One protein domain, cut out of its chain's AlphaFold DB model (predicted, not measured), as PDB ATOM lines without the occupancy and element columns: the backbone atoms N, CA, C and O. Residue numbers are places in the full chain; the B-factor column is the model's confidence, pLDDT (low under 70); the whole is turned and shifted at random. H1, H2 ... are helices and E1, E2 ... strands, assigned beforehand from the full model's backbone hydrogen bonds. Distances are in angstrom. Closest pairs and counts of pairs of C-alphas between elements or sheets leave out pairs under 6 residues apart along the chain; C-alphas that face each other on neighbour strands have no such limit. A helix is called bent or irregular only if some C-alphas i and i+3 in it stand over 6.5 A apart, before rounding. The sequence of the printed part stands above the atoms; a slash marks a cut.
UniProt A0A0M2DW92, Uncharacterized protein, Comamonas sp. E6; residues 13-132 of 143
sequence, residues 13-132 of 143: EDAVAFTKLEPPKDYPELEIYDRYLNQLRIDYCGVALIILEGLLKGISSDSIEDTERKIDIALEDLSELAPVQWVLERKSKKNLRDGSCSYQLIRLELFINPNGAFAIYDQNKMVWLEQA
ATOM      1  N   GLU A  13      13.676 -22.610 -64.400       86.44
ATOM      2  CA  GLU A  13      12.555 -21.778 -63.941       86.44
ATOM      3  C   GLU A  13      11.296 -22.617 -63.683       86.44
ATOM      4  O   GLU A  13      10.665 -22.487 -62.632       86.44
ATOM      5  N   ASP A  14      10.968 -23.541 -64.594       87.00
ATOM      6  CA  ASP A  14       9.848 -24.469 -64.406       87.00
ATOM      7  C   ASP A  14      10.097 -25.408 -63.223       87.00
ATOM      8  O   ASP A  14       9.175 -25.721 -62.472       87.00
ATOM      9  N   ALA A  15      11.341 -25.859 -63.040       87.44
ATOM     10  CA  ALA A  15      11.713 -26.732 -61.937       87.44
ATOM     11  C   ALA A  15      11.585 -26.010 -60.587       87.44
ATOM     12  O   ALA A  15      11.057 -26.583 -59.635       87.44
ATOM     13  N   VAL A  16      12.024 -24.748 -60.505       87.44
ATOM     14  CA  VAL A  16      11.853 -23.893 -59.322       87.44
ATOM     15  C   VAL A  16      10.368 -23.744 -59.012       87.44
ATOM     16  O   VAL A  16       9.934 -24.038 -57.898       87.44
ATOM     17  N   ALA A  17       9.566 -23.368 -60.009       86.06
ATOM     18  CA  ALA A  17       8.126 -23.216 -59.846       86.06
ATOM     19  C   ALA A  17       7.443 -24.530 -59.418       86.06
ATOM     20  O   ALA A  17       6.574 -24.503 -58.548       86.06
ATOM     21  N   PHE A  18       7.875 -25.679 -59.949       87.00
ATOM     22  CA  PHE A  18       7.379 -26.999 -59.552       87.00
ATOM     23  C   PHE A  18       7.621 -27.291 -58.065       87.00
ATOM     24  O   PHE A  18       6.712 -27.745 -57.375       87.00
ATOM     25  N   THR A  19       8.813 -26.984 -57.537       84.75
ATOM     26  CA  THR A  19       9.128 -27.225 -56.113       84.75
ATOM     27  C   THR A  19       8.321 -26.375 -55.131       84.75
ATOM     28  O   THR A  19       8.254 -26.716 -53.952       84.75
ATOM     29  N   LYS A  20       7.684 -25.301 -55.611       84.12
ATOM     30  CA  LYS A  20       6.820 -24.413 -54.819       84.12
ATOM     31  C   LYS A  20       5.343 -24.813 -54.856       84.12
ATOM     32  O   LYS A  20       4.537 -24.201 -54.159       84.12
ATOM     33  N   LEU A  21       4.972 -25.806 -55.666       84.31
ATOM     34  CA  LEU A  21       3.604 -26.315 -55.705       84.31
ATOM     35  C   LEU A  21       3.267 -27.034 -54.396       84.31
ATOM     36  O   LEU A  21       4.077 -27.809 -53.878       84.31
ATOM     37  N   GLU A  22       2.050 -26.809 -53.899       83.56
ATOM     38  CA  GLU A  22       1.501 -27.623 -52.816       83.56
ATOM     39  C   GLU A  22       1.425 -29.093 -53.267       83.56
ATOM     40  O   GLU A  22       0.951 -29.359 -54.378       83.56
ATOM     41  N   PRO A  23       1.871 -30.055 -52.435       84.31
ATOM     42  CA  PRO A  23       1.766 -31.467 -52.773       84.31
ATOM     43  C   PRO A  23       0.303 -31.867 -53.033       84.31
ATOM     44  O   PRO A  23      -0.576 -31.518 -52.234       84.31
ATOM     45  N   PRO A  24       0.016 -32.611 -54.115       84.50
ATOM     46  CA  PRO A  24      -1.332 -33.092 -54.388       84.50
ATOM     47  C   PRO A  24      -1.793 -34.066 -53.296       84.50
ATOM     48  O   PRO A  24      -0.999 -34.785 -52.687       84.50
ATOM     49  N   LYS A  25      -3.103 -34.082 -53.029       86.12
ATOM     50  CA  LYS A  25      -3.700 -34.932 -51.981       86.12
ATOM     51  C   LYS A  25      -4.034 -36.336 -52.480       86.12
ATOM     52  O   LYS A  25      -4.107 -37.262 -51.674       86.12
ATOM     53  N   ASP A  26      -4.240 -36.484 -53.786       88.69
ATOM     54  CA  ASP A  26      -4.599 -37.750 -54.412       88.69
ATOM     55  C   ASP A  26      -3.359 -38.621 -54.631       88.69
ATOM     56  O   ASP A  26      -2.355 -38.187 -55.192       88.69
ATOM     57  N   TYR A  27      -3.436 -39.879 -54.191       80.00
ATOM     58  CA  TYR A  27      -2.279 -40.777 -54.116       80.00
ATOM     59  C   TYR A  27      -1.534 -40.987 -55.451       80.00
ATOM     60  O   TYR A  27      -0.305 -40.919 -55.445       80.00
ATOM     61  N   PRO A  28      -2.209 -41.197 -56.604       84.62
ATOM     62  CA  PRO A  28      -1.506 -41.372 -57.877       84.62
ATOM     63  C   PRO A  28      -0.726 -40.123 -58.308       84.62
ATOM     64  O   PRO A  28       0.358 -40.230 -58.873       84.62
ATOM     65  N   GLU A  29      -1.265 -38.936 -58.029       82.06
ATOM     66  CA  GLU A  29      -0.622 -37.662 -58.356       82.06
ATOM     67  C   GLU A  29       0.521 -37.354 -57.386       82.06
ATOM     68  O   GLU A  29       1.568 -36.858 -57.804       82.06
ATOM     69  N   LEU A  30       0.358 -37.716 -56.110       83.88
ATOM     70  CA  LEU A  30       1.400 -37.601 -55.089       83.88
ATOM     71  C   LEU A  30       2.622 -38.459 -55.429       83.88
ATOM     72  O   LEU A  30       3.749 -37.983 -55.318       83.88
ATOM     73  N   GLU A  31       2.424 -39.683 -55.921       86.06
ATOM     74  CA  GLU A  31       3.538 -40.550 -56.322       86.06
ATOM     75  C   GLU A  31       4.334 -39.964 -57.506       86.06
ATOM     76  O   GLU A  31       5.567 -40.034 -57.543       86.06
ATOM     77  N   ILE A  32       3.641 -39.362 -58.479       85.50
ATOM     78  CA  ILE A  32       4.273 -38.684 -59.622       85.50
ATOM     79  C   ILE A  32       5.038 -37.449 -59.141       85.50
ATOM     80  O   ILE A  32       6.198 -37.261 -59.518       85.50
ATOM     81  N   TYR A  33       4.421 -36.647 -58.273       85.38
ATOM     82  CA  TYR A  33       5.031 -35.467 -57.670       85.38
ATOM     83  C   TYR A  33       6.327 -35.817 -56.923       85.38
ATOM     84  O   TYR A  33       7.379 -35.243 -57.212       85.38
ATOM     85  N   ASP A  34       6.294 -36.829 -56.053       85.81
ATOM     86  CA  ASP A  34       7.462 -37.294 -55.298       85.81
ATOM     87  C   ASP A  34       8.575 -37.827 -56.209       85.81
ATOM     88  O   ASP A  34       9.769 -37.641 -55.939       85.81
ATOM     89  N   ARG A  35       8.214 -38.485 -57.315       87.44
ATOM     90  CA  ARG A  35       9.176 -38.966 -58.313       87.44
ATOM     91  C   ARG A  35       9.873 -37.806 -59.016       87.44
ATOM     92  O   ARG A  35      11.099 -37.819 -59.129       87.44
ATOM     93  N   TYR A  36       9.113 -36.808 -59.462       88.38
ATOM     94  CA  TYR A  36       9.661 -35.619 -60.114       88.38
ATOM     95  C   TYR A  36      10.538 -34.818 -59.166       88.38
ATOM     96  O   TYR A  36      11.661 -34.488 -59.535       88.38
ATOM     97  N   LEU A  37      10.099 -34.603 -57.926       86.06
ATOM     98  CA  LEU A  37      10.934 -33.989 -56.905       86.06
ATOM     99  C   LEU A  37      12.262 -34.738 -56.754       86.06
ATOM    100  O   LEU A  37      13.328 -34.142 -56.902       86.06
ATOM    101  N   ASN A  38      12.228 -36.053 -56.519       85.94
ATOM    102  CA  ASN A  38      13.446 -36.846 -56.360       85.94
ATOM    103  C   ASN A  38      14.393 -36.741 -57.563       85.94
ATOM    104  O   ASN A  38      15.607 -36.680 -57.359       85.94
ATOM    105  N   GLN A  39      13.857 -36.695 -58.783       88.00
ATOM    106  CA  GLN A  39      14.645 -36.511 -59.998       88.00
ATOM    107  C   GLN A  39      15.274 -35.111 -60.054       88.00
ATOM    108  O   GLN A  39      16.488 -35.002 -60.212       88.00
ATOM    109  N   LEU A  40      14.497 -34.051 -59.797       87.69
ATOM    110  CA  LEU A  40      15.008 -32.678 -59.708       87.69
ATOM    111  C   LEU A  40      16.127 -32.557 -58.666       87.69
ATOM    112  O   LEU A  40      17.136 -31.898 -58.913       87.69
ATOM    113  N   ARG A  41      16.013 -33.258 -57.529       83.38
ATOM    114  CA  ARG A  41      17.103 -33.334 -56.544       83.38
ATOM    115  C   ARG A  41      18.393 -33.819 -57.171       83.38
ATOM    116  O   ARG A  41      19.444 -33.266 -56.890       83.38
ATOM    117  N   ILE A  42      18.327 -34.921 -57.908       84.56
ATOM    118  CA  ILE A  42      19.509 -35.586 -58.449       84.56
ATOM    119  C   ILE A  42      20.152 -34.683 -59.498       84.56
ATOM    120  O   ILE A  42      21.356 -34.439 -59.424       84.56
ATOM    121  N   ASP A  43      19.339 -34.126 -60.392       86.69
ATOM    122  CA  ASP A  43      19.808 -33.342 -61.532       86.69
ATOM    123  C   ASP A  43      20.382 -31.982 -61.114       86.69
ATOM    124  O   ASP A  43      21.374 -31.523 -61.682       86.69
ATOM    125  N   TYR A  44      19.809 -31.349 -60.083       85.94
ATOM    126  CA  TYR A  44      20.154 -29.978 -59.697       85.94
ATOM    127  C   TYR A  44      20.909 -29.847 -58.369       85.94
ATOM    128  O   TYR A  44      21.335 -28.740 -58.042       85.94
ATOM    129  N   CYS A  45      21.151 -30.929 -57.615       83.38
ATOM    130  CA  CYS A  45      21.890 -30.866 -56.340       83.38
ATOM    131  C   CYS A  45      23.261 -30.190 -56.490       83.38
ATOM    132  O   CYS A  45      23.602 -29.313 -55.699       83.38
ATOM    133  N   GLY A  46      24.031 -30.551 -57.522       85.06
ATOM    134  CA  GLY A  46      25.349 -29.954 -57.758       85.06
ATOM    135  C   GLY A  46      25.272 -28.445 -58.011       85.06
ATOM    136  O   GLY A  46      26.011 -27.679 -57.399       85.06
ATOM    137  N   VAL A  47      24.334 -28.012 -58.858       86.56
ATOM    138  CA  VAL A  47      24.111 -26.591 -59.167       86.56
ATOM    139  C   VAL A  47      23.647 -25.828 -57.925       86.56
ATOM    140  O   VAL A  47      24.185 -24.767 -57.623       86.56
ATOM    141  N   ALA A  48      22.705 -26.390 -57.165       87.88
ATOM    142  CA  ALA A  48      22.206 -25.781 -55.939       87.88
ATOM    143  C   ALA A  48      23.314 -25.594 -54.892       87.88
ATOM    144  O   ALA A  48      23.379 -24.547 -54.254       87.88
ATOM    145  N   LEU A  49      24.217 -26.571 -54.744       86.94
ATOM    146  CA  LEU A  49      25.368 -26.448 -53.848       86.94
ATOM    147  C   LEU A  49      26.328 -25.340 -54.296       86.94
ATOM    148  O   LEU A  49      26.781 -24.577 -53.451       86.94
ATOM    149  N   ILE A  50      26.601 -25.208 -55.599       89.69
ATOM    150  CA  ILE A  50      27.459 -24.135 -56.132       89.69
ATOM    151  C   ILE A  50      26.848 -22.754 -55.851       89.69
ATOM    152  O   ILE A  50      27.549 -21.848 -55.399       89.69
ATOM    153  N   ILE A  51      25.543 -22.589 -56.094       90.44
ATOM    154  CA  ILE A  51      24.838 -21.324 -55.828       90.44
ATOM    155  C   ILE A  51      24.854 -21.021 -54.328       90.44
ATOM    156  O   ILE A  51      25.215 -19.912 -53.933       90.44
ATOM    157  N   LEU A  52      24.535 -22.011 -53.488       89.88
ATOM    158  CA  LEU A  52      24.558 -21.869 -52.035       89.88
ATOM    159  C   LEU A  52      25.947 -21.468 -51.530       89.88
ATOM    160  O   LEU A  52      26.057 -20.563 -50.710       89.88
ATOM    161  N   GLU A  53      27.013 -22.098 -52.027       91.94
ATOM    162  CA  GLU A  53      28.385 -21.734 -51.664       91.94
ATOM    163  C   GLU A  53      28.663 -20.254 -51.964       91.94
ATOM    164  O   GLU A  53      29.235 -19.546 -51.135       91.94
ATOM    165  N   GLY A  54      28.220 -19.773 -53.131       93.06
ATOM    166  CA  GLY A  54      28.333 -18.372 -53.530       93.06
ATOM    167  C   GLY A  54      27.592 -17.418 -52.592       93.06
ATOM    168  O   GLY A  54      28.170 -16.423 -52.158       93.06
ATOM    169  N   LEU A  55      26.346 -17.744 -52.233       92.00
ATOM    170  CA  LEU A  55      25.529 -16.939 -51.317       92.00
ATOM    171  C   LEU A  55      26.138 -16.893 -49.906       92.00
ATOM    172  O   LEU A  55      26.202 -15.836 -49.278       92.00
ATOM    173  N   LEU A  56      26.659 -18.023 -49.422       92.81
ATOM    174  CA  LEU A  56      27.235 -18.131 -48.082       92.81
ATOM    175  C   LEU A  56      28.618 -17.472 -47.957       92.81
ATOM    176  O   LEU A  56      28.937 -16.945 -46.894       92.81
ATOM    177  N   LYS A  57      29.429 -17.449 -49.025       92.88
ATOM    178  CA  LYS A  57      30.741 -16.764 -49.054       92.88
ATOM    179  C   LYS A  57      30.661 -15.253 -48.815       92.88
ATOM    180  O   LYS A  57      31.673 -14.632 -48.508       92.88
ATOM    181  N   GLY A  58      29.484 -14.652 -48.990       83.75
ATOM    182  CA  GLY A  58      29.252 -13.232 -48.722       83.75
ATOM    183  C   GLY A  58      28.903 -12.920 -47.264       83.75
ATOM    184  O   GLY A  58      28.806 -11.747 -46.894       83.75
ATOM    185  N   ILE A  59      28.686 -13.938 -46.426       92.56
ATOM    186  CA  ILE A  59      28.202 -13.736 -45.062       92.56
ATOM    187  C   ILE A  59      29.337 -13.251 -44.166       92.56
ATOM    188  O   ILE A  59      30.309 -13.947 -43.897       92.56
ATOM    189  N   SER A  60      29.150 -12.048 -43.633       90.38
ATOM    190  CA  SER A  60      30.022 -11.436 -42.636       90.38
ATOM    191  C   SER A  60      29.187 -11.018 -41.433       90.38
ATOM    192  O   SER A  60      28.350 -10.120 -41.542       90.38
ATOM    193  N   SER A  61      29.372 -11.688 -40.297       92.19
ATOM    194  CA  SER A  61      28.549 -11.553 -39.080       92.19
ATOM    195  C   SER A  61      29.404 -11.464 -37.820       92.19
ATOM    196  O   SER A  61      30.556 -11.896 -37.814       92.19
ATOM    197  N   ASP A  62      28.855 -10.890 -36.752       91.81
ATOM    198  CA  ASP A  62      29.527 -10.712 -35.457       91.81
ATOM    199  C   ASP A  62      28.888 -11.484 -34.292       91.81
ATOM    200  O   ASP A  62      29.413 -11.458 -33.178       91.81
ATOM    201  N   SER A  63      27.794 -12.202 -34.547       93.69
ATOM    202  CA  SER A  63      27.085 -13.023 -33.567       93.69
ATOM    203  C   SER A  63      26.435 -14.232 -34.235       93.69
ATOM    204  O   SER A  63      26.196 -14.214 -35.442       93.69
ATOM    205  N   ILE A  64      26.106 -15.258 -33.444       92.44
ATOM    206  CA  ILE A  64      25.378 -16.446 -33.922       92.44
ATOM    207  C   ILE A  64      24.037 -16.059 -34.545       92.44
ATOM    208  O   ILE A  64      23.712 -16.533 -35.626       92.44
ATOM    209  N   GLU A  65      23.281 -15.184 -33.885       92.88
ATOM    210  CA  GLU A  65      21.942 -14.778 -34.322       92.88
ATOM    211  C   GLU A  65      21.981 -14.073 -35.684       92.88
ATOM    212  O   GLU A  65      21.170 -14.365 -36.564       92.88
ATOM    213  N   ASP A  66      22.958 -13.183 -35.893       94.44
ATOM    214  CA  ASP A  66      23.139 -12.511 -37.181       94.44
ATOM    215  C   ASP A  66      23.612 -13.479 -38.276       94.44
ATOM    216  O   ASP A  66      23.132 -13.389 -39.409       94.44
ATOM    217  N   THR A  67      24.502 -14.429 -37.955       94.06
ATOM    218  CA  THR A  67      24.906 -15.486 -38.897       94.06
ATOM    219  C   THR A  67      23.713 -16.336 -39.309       94.06
ATOM    220  O   THR A  67      23.475 -16.512 -40.498       94.06
ATOM    221  N   GLU A  68      22.940 -16.827 -38.341       91.56
ATOM    222  CA  GLU A  68      21.754 -17.648 -38.576       91.56
ATOM    223  C   GLU A  68      20.756 -16.925 -39.486       91.56
ATOM    224  O   GLU A  68      20.338 -17.481 -40.501       91.56
ATOM    225  N   ARG A  69      20.447 -15.655 -39.201       92.31
ATOM    226  CA  ARG A  69      19.548 -14.851 -40.041       92.31
ATOM    227  C   ARG A  69      20.065 -14.687 -41.474       92.31
ATOM    228  O   ARG A  69      19.287 -14.759 -42.416       92.31
ATOM    229  N   LYS A  70      21.364 -14.444 -41.660       93.56
ATOM    230  CA  LYS A  70      21.956 -14.303 -43.003       93.56
ATOM    231  C   LYS A  70      21.965 -15.614 -43.775       93.56
ATOM    232  O   LYS A  70      21.787 -15.599 -44.988       93.56
ATOM    233  N   ILE A  71      22.151 -16.730 -43.077       91.31
ATOM    234  CA  ILE A  71      22.020 -18.057 -43.672       91.31
ATOM    235  C   ILE A  71      20.570 -18.292 -44.095       91.31
ATOM    236  O   ILE A  71      20.368 -18.759 -45.205       91.31
ATOM    237  N   ASP A  72      19.573 -17.901 -43.296       87.94
ATOM    238  CA  ASP A  72      18.162 -18.009 -43.704       87.94
ATOM    239  C   ASP A  72      17.859 -17.203 -44.967       87.94
ATOM    240  O   ASP A  72      17.229 -17.724 -45.878       87.94
ATOM    241  N   ILE A  73      18.377 -15.977 -45.072       90.31
ATOM    242  CA  ILE A  73      18.220 -15.160 -46.285       90.31
ATOM    243  C   ILE A  73      18.878 -15.846 -47.492       90.31
ATOM    244  O   ILE A  73      18.257 -15.976 -48.538       90.31
ATOM    245  N   ALA A  74      20.106 -16.355 -47.347       90.56
ATOM    246  CA  ALA A  74      20.783 -17.089 -48.422       90.56
ATOM    247  C   ALA A  74      20.010 -18.350 -48.851       90.56
ATOM    248  O   ALA A  74      20.052 -18.772 -50.004       90.56
ATOM    249  N   LEU A  75      19.315 -18.974 -47.909       87.19
ATOM    250  CA  LEU A  75      18.488 -20.145 -48.135       87.19
ATOM    251  C   LEU A  75      17.176 -19.784 -48.859       87.19
ATOM    252  O   LEU A  75      16.799 -20.479 -49.804       87.19
ATOM    253  N   GLU A  76      16.532 -18.678 -48.485       86.75
ATOM    254  CA  GLU A  76      15.396 -18.100 -49.213       86.75
ATOM    255  C   GLU A  76      15.792 -17.727 -50.651       86.75
ATOM    256  O   GLU A  76      15.141 -18.180 -51.594       86.75
ATOM    257  N   ASP A  77      16.911 -17.019 -50.836       89.44
ATOM    258  CA  ASP A  77      17.446 -16.648 -52.155       89.44
ATOM    259  C   ASP A  77      17.734 -17.886 -53.018       89.44
ATOM    260  O   ASP A  77      17.417 -17.919 -54.208       89.44
ATOM    261  N   LEU A  78      18.294 -18.950 -52.433       88.56
ATOM    262  CA  LEU A  78      18.531 -20.198 -53.156       88.56
ATOM    263  C   LEU A  78      17.226 -20.819 -53.673       88.56
ATOM    264  O   LEU A  78      17.215 -21.354 -54.780       88.56
ATOM    265  N   SER A  79      16.139 -20.750 -52.899       85.31
ATOM    266  CA  SER A  79      14.835 -21.306 -53.294       85.31
ATOM    267  C   SER A  79      14.205 -20.585 -54.495       85.31
ATOM    268  O   SER A  79      13.358 -21.146 -55.190       85.31
ATOM    269  N   GLU A  80      14.649 -19.360 -54.775       87.50
ATOM    270  CA  GLU A  80      14.274 -18.604 -55.969       87.50
ATOM    271  C   GLU A  80      15.140 -18.959 -57.189       87.50
ATOM    272  O   GLU A  80      14.720 -18.756 -58.326       87.50
ATOM    273  N   LEU A  81      16.338 -19.513 -56.971       86.81
ATOM    274  CA  LEU A  81      17.349 -19.729 -58.011       86.81
ATOM    275  C   LEU A  81      17.546 -21.201 -58.397       86.81
ATOM    276  O   LEU A  81      18.083 -21.489 -59.468       86.81
ATOM    277  N   ALA A  82      17.152 -22.139 -57.536       86.06
ATOM    278  CA  ALA A  82      17.350 -23.567 -57.740       86.06
ATOM    279  C   ALA A  82      16.117 -24.379 -57.307       86.06
ATOM    280  O   ALA A  82      15.443 -24.011 -56.344       86.06
ATOM    281  N   PRO A  83      15.820 -25.511 -57.975       81.94
ATOM    282  CA  PRO A  83      14.662 -26.347 -57.665       81.94
ATOM    283  C   PRO A  83      14.929 -27.211 -56.434       81.94
ATOM    284  O   PRO A  83      15.145 -28.424 -56.514       81.94
ATOM    285  N   VAL A  84      14.950 -26.569 -55.271       72.31
ATOM    286  CA  VAL A  84      15.271 -27.205 -54.000       72.31
ATOM    287  C   VAL A  84      14.133 -27.058 -53.004       72.31
ATOM    288  O   VAL A  84      13.967 -26.034 -52.358       72.31
ATOM    289  N   GLN A  85      13.380 -28.138 -52.806       62.53
ATOM    290  CA  GLN A  85      12.330 -28.166 -51.787       62.53
ATOM    291  C   GLN A  85      12.904 -28.309 -50.355       62.53
ATOM    292  O   GLN A  85      12.270 -27.907 -49.387       62.53
ATOM    293  N   TRP A  86      14.112 -28.877 -50.196       57.38
ATOM    294  CA  TRP A  86      14.591 -29.427 -48.907       57.38
ATOM    295  C   TRP A  86      15.840 -28.773 -48.317       57.38
ATOM    296  O   TRP A  86      16.487 -29.353 -47.445       57.38
ATOM    297  N   VAL A  87      16.241 -27.604 -48.807       50.91
ATOM    298  CA  VAL A  87      17.505 -26.992 -48.369       50.91
ATOM    299  C   VAL A  87      17.366 -26.198 -47.063       50.91
ATOM    300  O   VAL A  87      18.351 -25.951 -46.374       50.91
ATOM    301  N   LEU A  88      16.132 -25.904 -46.651       50.91
ATOM    302  CA  LEU A  88      15.829 -24.939 -45.591       50.91
ATOM    303  C   LEU A  88      15.625 -25.564 -44.202       50.91
ATOM    304  O   LEU A  88      15.453 -24.850 -43.214       50.91
ATOM    305  N   GLU A  89      15.601 -26.895 -44.088       54.81
ATOM    306  CA  GLU A  89      15.279 -27.528 -42.809       54.81
ATOM    307  C   GLU A  89      16.480 -27.495 -41.856       54.81
ATOM    308  O   GLU A  89      17.385 -28.327 -41.927       54.81
ATOM    309  N   ARG A  90      16.443 -26.558 -40.899       61.38
ATOM    310  CA  ARG A  90      17.312 -26.532 -39.713       61.38
ATOM    311  C   ARG A  90      17.008 -27.723 -38.806       61.38
ATOM    312  O   ARG A  90      16.341 -27.598 -37.776       61.38
ATOM    313  N   LYS A  91      17.479 -28.912 -39.172       66.81
ATOM    314  CA  LYS A  91      17.320 -30.096 -38.325       66.81
ATOM    315  C   LYS A  91      18.404 -30.150 -37.263       66.81
ATOM    316  O   LYS A  91      19.571 -29.832 -37.493       66.81
ATOM    317  N   SER A  92      17.992 -30.616 -36.086       75.25
ATOM    318  CA  SER A  92      18.905 -31.043 -35.027       75.25
ATOM    319  C   SER A  92      19.889 -29.960 -34.570       75.25
ATOM    320  O   SER A  92      21.064 -30.263 -34.359       75.25
ATOM    321  N   LYS A  93      19.419 -28.715 -34.383       86.81
ATOM    322  CA  LYS A  93      20.233 -27.669 -33.749       86.81
ATOM    323  C   LYS A  93      20.683 -28.122 -32.363       86.81
ATOM    324  O   LYS A  93      19.873 -28.510 -31.523       86.81
ATOM    325  N   LYS A  94      21.990 -28.068 -32.138       88.56
ATOM    326  CA  LYS A  94      22.651 -28.378 -30.872       88.56
ATOM    327  C   LYS A  94      23.448 -27.162 -30.438       88.56
ATOM    328  O   LYS A  94      24.245 -26.643 -31.214       88.56
ATOM    329  N   ASN A  95      23.244 -26.746 -29.196       90.75
ATOM    330  CA  ASN A  95      24.060 -25.719 -28.560       90.75
ATOM    331  C   ASN A  95      25.201 -26.405 -27.805       90.75
ATOM    332  O   ASN A  95      24.979 -27.385 -27.088       90.75
ATOM    333  N   LEU A  96      26.415 -25.905 -27.990       90.31
ATOM    334  CA  LEU A  96      27.632 -26.433 -27.391       90.31
ATOM    335  C   LEU A  96      28.017 -25.604 -26.159       90.31
ATOM    336  O   LEU A  96      27.521 -24.501 -25.931       90.31
ATOM    337  N   ARG A  97      28.887 -26.164 -25.313       87.38
ATOM    338  CA  ARG A  97      29.223 -25.577 -24.001       87.38
ATOM    339  C   ARG A  97      29.978 -24.254 -24.093       87.38
ATOM    340  O   ARG A  97      29.898 -23.454 -23.170       87.38
ATOM    341  N   ASP A  98      30.713 -24.044 -25.177       86.50
ATOM    342  CA  ASP A  98      31.450 -22.810 -25.461       86.50
ATOM    343  C   ASP A  98      30.559 -21.706 -26.061       86.50
ATOM    344  O   ASP A  98      31.051 -20.642 -26.430       86.50
ATOM    345  N   GLY A  99      29.248 -21.953 -26.151       88.81
ATOM    346  CA  GLY A  99      28.266 -21.038 -26.712       88.81
ATOM    347  C   GLY A  99      28.123 -21.133 -28.227       88.81
ATOM    348  O   GLY A  99      27.265 -20.448 -28.767       88.81
ATOM    349  N   SER A 100      28.921 -21.957 -28.916       92.38
ATOM    350  CA  SER A 100      28.727 -22.236 -30.343       92.38
ATOM    351  C   SER A 100      27.471 -23.082 -30.583       92.38
ATOM    352  O   SER A 100      26.897 -23.676 -29.662       92.38
ATOM    353  N   CYS A 101      27.027 -23.159 -31.834       91.56
ATOM    354  CA  CYS A 101      25.938 -24.042 -32.224       91.56
ATOM    355  C   CYS A 101      26.283 -24.836 -33.484       91.56
ATOM    356  O   CYS A 101      27.124 -24.437 -34.289       91.56
ATOM    357  N   SER A 102      25.627 -25.981 -33.647       90.88
ATOM    358  CA  SER A 102      25.718 -26.793 -34.854       90.88
ATOM    359  C   SER A 102      24.341 -27.247 -35.298       90.88
ATOM    360  O   SER A 102      23.528 -27.618 -34.447       90.88
ATOM    361  N   TYR A 103      24.088 -27.298 -36.597       87.19
ATOM    362  CA  TYR A 103      22.863 -27.873 -37.147       87.19
ATOM    363  C   TYR A 103      23.105 -28.488 -38.520       87.19
ATOM    364  O   TYR A 103      24.119 -28.237 -39.173       87.19
ATOM    365  N   GLN A 104      22.171 -29.337 -38.938       84.19
ATOM    366  CA  GLN A 104      22.184 -29.865 -40.292       84.19
ATOM    367  C   GLN A 104      21.656 -28.808 -41.254       84.19
ATOM    368  O   GLN A 104      20.612 -28.201 -41.012       84.19
ATOM    369  N   LEU A 105      22.393 -28.624 -42.341       79.50
ATOM    370  CA  LEU A 105      22.020 -27.798 -43.474       79.50
ATOM    371  C   LEU A 105      22.055 -28.703 -44.704       79.50
ATOM    372  O   LEU A 105      23.127 -29.064 -45.187       79.50
ATOM    373  N   ILE A 106      20.890 -29.136 -45.190       76.44
ATOM    374  CA  ILE A 106      20.797 -30.183 -46.222       76.44
ATOM    375  C   ILE A 106      21.449 -31.497 -45.729       76.44
ATOM    376  O   ILE A 106      21.048 -32.075 -44.723       76.44
ATOM    377  N   ARG A 107      22.470 -31.979 -46.452       75.00
ATOM    378  CA  ARG A 107      23.327 -33.133 -46.159       75.00
ATOM    379  C   ARG A 107      24.645 -32.712 -45.498       75.00
ATOM    380  O   ARG A 107      25.515 -33.563 -45.324       75.00
ATOM    381  N   LEU A 108      24.797 -31.427 -45.186       85.81
ATOM    382  CA  LEU A 108      25.997 -30.827 -44.621       85.81
ATOM    383  C   LEU A 108      25.802 -30.545 -43.128       85.81
ATOM    384  O   LEU A 108      24.680 -30.424 -42.630       85.81
ATOM    385  N   GLU A 109      26.912 -30.435 -42.411       88.69
ATOM    386  CA  GLU A 109      26.936 -30.057 -41.002       88.69
ATOM    387  C   GLU A 109      27.523 -28.654 -40.868       88.69
ATOM    388  O   GLU A 109      28.682 -28.430 -41.204       88.69
ATOM    389  N   LEU A 110      26.724 -27.712 -40.377       91.31
ATOM    390  CA  LEU A 110      27.127 -26.330 -40.147       91.31
ATOM    391  C   LEU A 110      27.452 -26.124 -38.668       91.31
ATOM    392  O   LEU A 110      26.696 -26.558 -37.800       91.31
ATOM    393  N   PHE A 111      28.555 -25.431 -38.394       93.81
ATOM    394  CA  PHE A 111      28.968 -24.963 -37.074       93.81
ATOM    395  C   PHE A 111      29.111 -23.447 -37.084       93.81
ATOM    396  O   PHE A 111      29.769 -22.914 -37.971       93.81
ATOM    397  N   ILE A 112      28.573 -22.776 -36.069       94.12
ATOM    398  CA  ILE A 112      28.663 -21.326 -35.892       94.12
ATOM    399  C   ILE A 112      29.237 -21.027 -34.510       94.12
ATOM    400  O   ILE A 112      28.718 -21.484 -33.492       94.12
ATOM    401  N   ASN A 113      30.296 -20.230 -34.473       94.50
ATOM    402  CA  ASN A 113      30.942 -19.785 -33.247       94.50
ATOM    403  C   ASN A 113      30.237 -18.547 -32.657       94.50
ATOM    404  O   ASN A 113      29.612 -17.788 -33.399       94.50
ATOM    405  N   PRO A 114      30.396 -18.260 -31.346       93.38
ATOM    406  CA  PRO A 114      29.766 -17.108 -30.683       93.38
ATOM    407  C   PRO A 114      30.020 -15.755 -31.357       93.38
ATOM    408  O   PRO A 114      29.202 -14.848 -31.276       93.38
ATOM    409  N   ASN A 115      31.166 -15.625 -32.024       92.56
ATOM    410  CA  ASN A 115      31.592 -14.422 -32.729       92.56
ATOM    411  C   ASN A 115      31.031 -14.302 -34.159       92.56
ATOM    412  O   ASN A 115      31.451 -13.394 -34.871       92.56
ATOM    413  N   GLY A 116      30.182 -15.230 -34.603       92.19
ATOM    414  CA  GLY A 116      29.594 -15.250 -35.941       92.19
ATOM    415  C   GLY A 116      30.502 -15.777 -37.059       92.19
ATOM    416  O   GLY A 116      30.155 -15.619 -38.227       92.19
ATOM    417  N   ALA A 117      31.661 -16.369 -36.739       95.06
ATOM    418  CA  ALA A 117      32.427 -17.177 -37.697       95.06
ATOM    419  C   ALA A 117      31.776 -18.557 -37.843       95.06
ATOM    420  O   ALA A 117      31.273 -19.097 -36.855       95.06
ATOM    421  N   PHE A 118      31.815 -19.164 -39.028       95.00
ATOM    422  CA  PHE A 118      31.178 -20.461 -39.251       95.00
ATOM    423  C   PHE A 118      31.935 -21.344 -40.239       95.00
ATOM    424  O   PHE A 118      32.716 -20.868 -41.059       95.00
ATOM    425  N   ALA A 119      31.686 -22.648 -40.164       94.94
ATOM    426  CA  ALA A 119      32.179 -23.615 -41.132       94.94
ATOM    427  C   ALA A 119      31.137 -24.690 -41.412       94.94
ATOM    428  O   ALA A 119      30.363 -25.078 -40.536       94.94
ATOM    429  N   ILE A 120      31.149 -25.189 -42.639       92.50
ATOM    430  CA  ILE A 120      30.256 -26.222 -43.138       92.50
ATOM    431  C   ILE A 120      31.097 -27.405 -43.582       92.50
ATOM    432  O   ILE A 120      32.098 -27.248 -44.283       92.50
ATOM    433  N   TYR A 121      30.664 -28.591 -43.181       91.00
ATOM    434  CA  TYR A 121      31.338 -29.849 -43.435       91.00
ATOM    435  C   TYR A 121      30.459 -30.767 -44.270       91.00
ATOM    436  O   TYR A 121      29.239 -30.813 -44.091       91.00
ATOM    437  N   ASP A 122      31.091 -31.536 -45.148       88.44
ATOM    438  CA  ASP A 122      30.425 -32.623 -45.850       88.44
ATOM    439  C   ASP A 122      30.203 -33.850 -44.938       88.44
ATOM    440  O   ASP A 122      30.565 -33.882 -43.755       88.44
ATOM    441  N   GLN A 123      29.608 -34.902 -45.500       80.31
ATOM    442  CA  GLN A 123      29.355 -36.152 -44.776       80.31
ATOM    443  C   GLN A 123      30.639 -36.876 -44.338       80.31
ATOM    444  O   GLN A 123      30.608 -37.630 -43.366       80.31
ATOM    445  N   ASN A 124      31.769 -36.609 -44.999       84.44
ATOM    446  CA  ASN A 124      33.087 -37.151 -44.671       84.44
ATOM    447  C   ASN A 124      33.843 -36.285 -43.651       84.44
ATOM    448  O   ASN A 124      35.011 -36.548 -43.375       84.44
ATOM    449  N   LYS A 125      33.189 -35.262 -43.077       84.38
ATOM    450  CA  LYS A 125      33.789 -34.280 -42.160       84.38
ATOM    451  C   LYS A 125      34.910 -33.453 -42.799       84.38
ATOM    452  O   LYS A 125      35.719 -32.874 -42.073       84.38
ATOM    453  N   MET A 126      34.936 -33.351 -44.125       88.50
ATOM    454  CA  MET A 126      35.818 -32.440 -44.847       88.50
ATOM    455  C   MET A 126      35.204 -31.044 -44.866       88.50
ATOM    456  O   MET A 126      33.985 -30.897 -44.974       88.50
ATOM    457  N   VAL A 127      36.046 -30.017 -44.743       91.19
ATOM    458  CA  VAL A 127      35.597 -28.624 -44.827       91.19
ATOM    459  C   VAL A 127      35.105 -28.364 -46.246       91.19
ATOM    460  O   VAL A 127      35.872 -28.467 -47.201       91.19
ATOM    461  N   TRP A 128      33.825 -28.030 -46.366       93.19
ATOM    462  CA  TRP A 128      33.212 -27.593 -47.614       93.19
ATOM    463  C   TRP A 128      33.298 -26.072 -47.761       93.19
ATOM    464  O   TRP A 128      33.684 -25.571 -48.811       93.19
ATOM    465  N   LEU A 129      33.002 -25.338 -46.684       93.75
ATOM    466  CA  LEU A 129      33.110 -23.883 -46.634       93.75
ATOM    467  C   LEU A 129      33.543 -23.439 -45.239       93.75
ATOM    468  O   LEU A 129      33.055 -23.959 -44.241       93.75
ATOM    469  N   GLU A 130      34.406 -22.433 -45.170       94.69
ATOM    470  CA  GLU A 130      34.750 -21.737 -43.932       94.69
ATOM    471  C   GLU A 130      34.607 -20.231 -44.143       94.69
ATOM    472  O   GLU A 130      34.987 -19.712 -45.196       94.69
ATOM    473  N   GLN A 131      34.046 -19.536 -43.156       95.31
ATOM    474  CA  GLN A 131      33.858 -18.091 -43.149       95.31
ATOM    475  C   GLN A 131      34.317 -17.500 -41.816       95.31
ATOM    476  O   GLN A 131      33.921 -17.935 -40.730       95.31
ATOM    477  N   ALA A 132      35.165 -16.477 -41.912       93.56
ATOM    478  CA  ALA A 132      35.579 -15.686 -40.764       93.56
ATOM    479  C   ALA A 132      34.436 -14.778 -40.293       93.56
ATOM    480  O   ALA A 132      33.528 -14.435 -41.049       93.56
TER     481      ALA A 132
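AT A GLANCE: This is residues 13 to 132 of the 143 residues of an uncharacterized protein of Comamonas sp. E6 (UniProt A0A0M2DW92). A twisted sheet of five short strands has the helical hairpin of H2b and H3 packed on it; beyond this body, the long helix H2 bends, and its first arm H2a, with the short H1, reaches away from the sheet and makes much of the length. The 120 printed residues hold H1, H2, H3, then E1 to E5, an antiparallel sheet in that order; the class is mixed, helices and strands. The whole is elongated, 50 by 26 by 25 A, and only just compact, close to loose, with a radius of gyration of the C-alphas of 15.8 A.

IN THESE COORDINATES: H1, residues 13 to 19, begins at C-alpha 13 (12.555, -21.778, -63.941). H2, residues 27 to 56, was assigned as one helix by its hydrogen bonds but is bent: C-alphas 43 and 46 are 7.5 A apart. Its arms are H2a, residues 27 to 43, 24.5 A long, and H2b, residues 46 to 56, 15.4 A. H3, residues 64 to 81, spans 25.6 A. The strands are E1, 91 to 95, E2, 101 to 105, E3, 108 to 112, E4, 118 to 121, and E5, 127 to 131, which ends at C-alpha 131 (33.858, -18.091, -43.149).

HOW THE PARTS SIT: The sheet is a meander, each strand the antiparallel neighbour of the one before, and twisted, with C-alphas up to 4.2 A off its best plane. Within hydrogen-bond range are N 94 and O 102 of E1 and E2, 2.8 A; N 103 and O 110 of E2 and E3, 3.0 A; N 111 and O 119 of E3 and E4, 2.8 A; and N 120 and O 129 of E4 and E5, 2.8 A. H3 is on one face of the sheet, in two layers; the closest C-alphas of H3 and E3 are those of Ile 64 and Ile 112, 6.2 A. H2b only grazes the sheet, with residues 53 to 56. H2b and H3 touch as a hairpin, opposite ways at a steep tilt of 40 degrees, closest at the C-alphas of Leu 55 and Ala 74, 5.6 A. H1 touches residues 79 to 81 of H3, closest at the C-alphas of Val 16 and Glu 80, 6.7 A. H2a is close to H1 but not clearly touching, closest at the C-alphas of Thr 19 and Leu 37, 7.0 A. In H1, H2a, H2b and H3 every O i to N i+4 pair is within hydrogen-bond range.

THE WHOLE: The two C-alphas farthest apart, those of Pro 28 and Asp 98, are 49.8 A apart. Residues 25 to 30, of which 27 to 30 belong to H2, stand free. The printed part has no cut and no long link. Mean pLDDT of the printed part is 86.4; residues 85 to 91 are under 70.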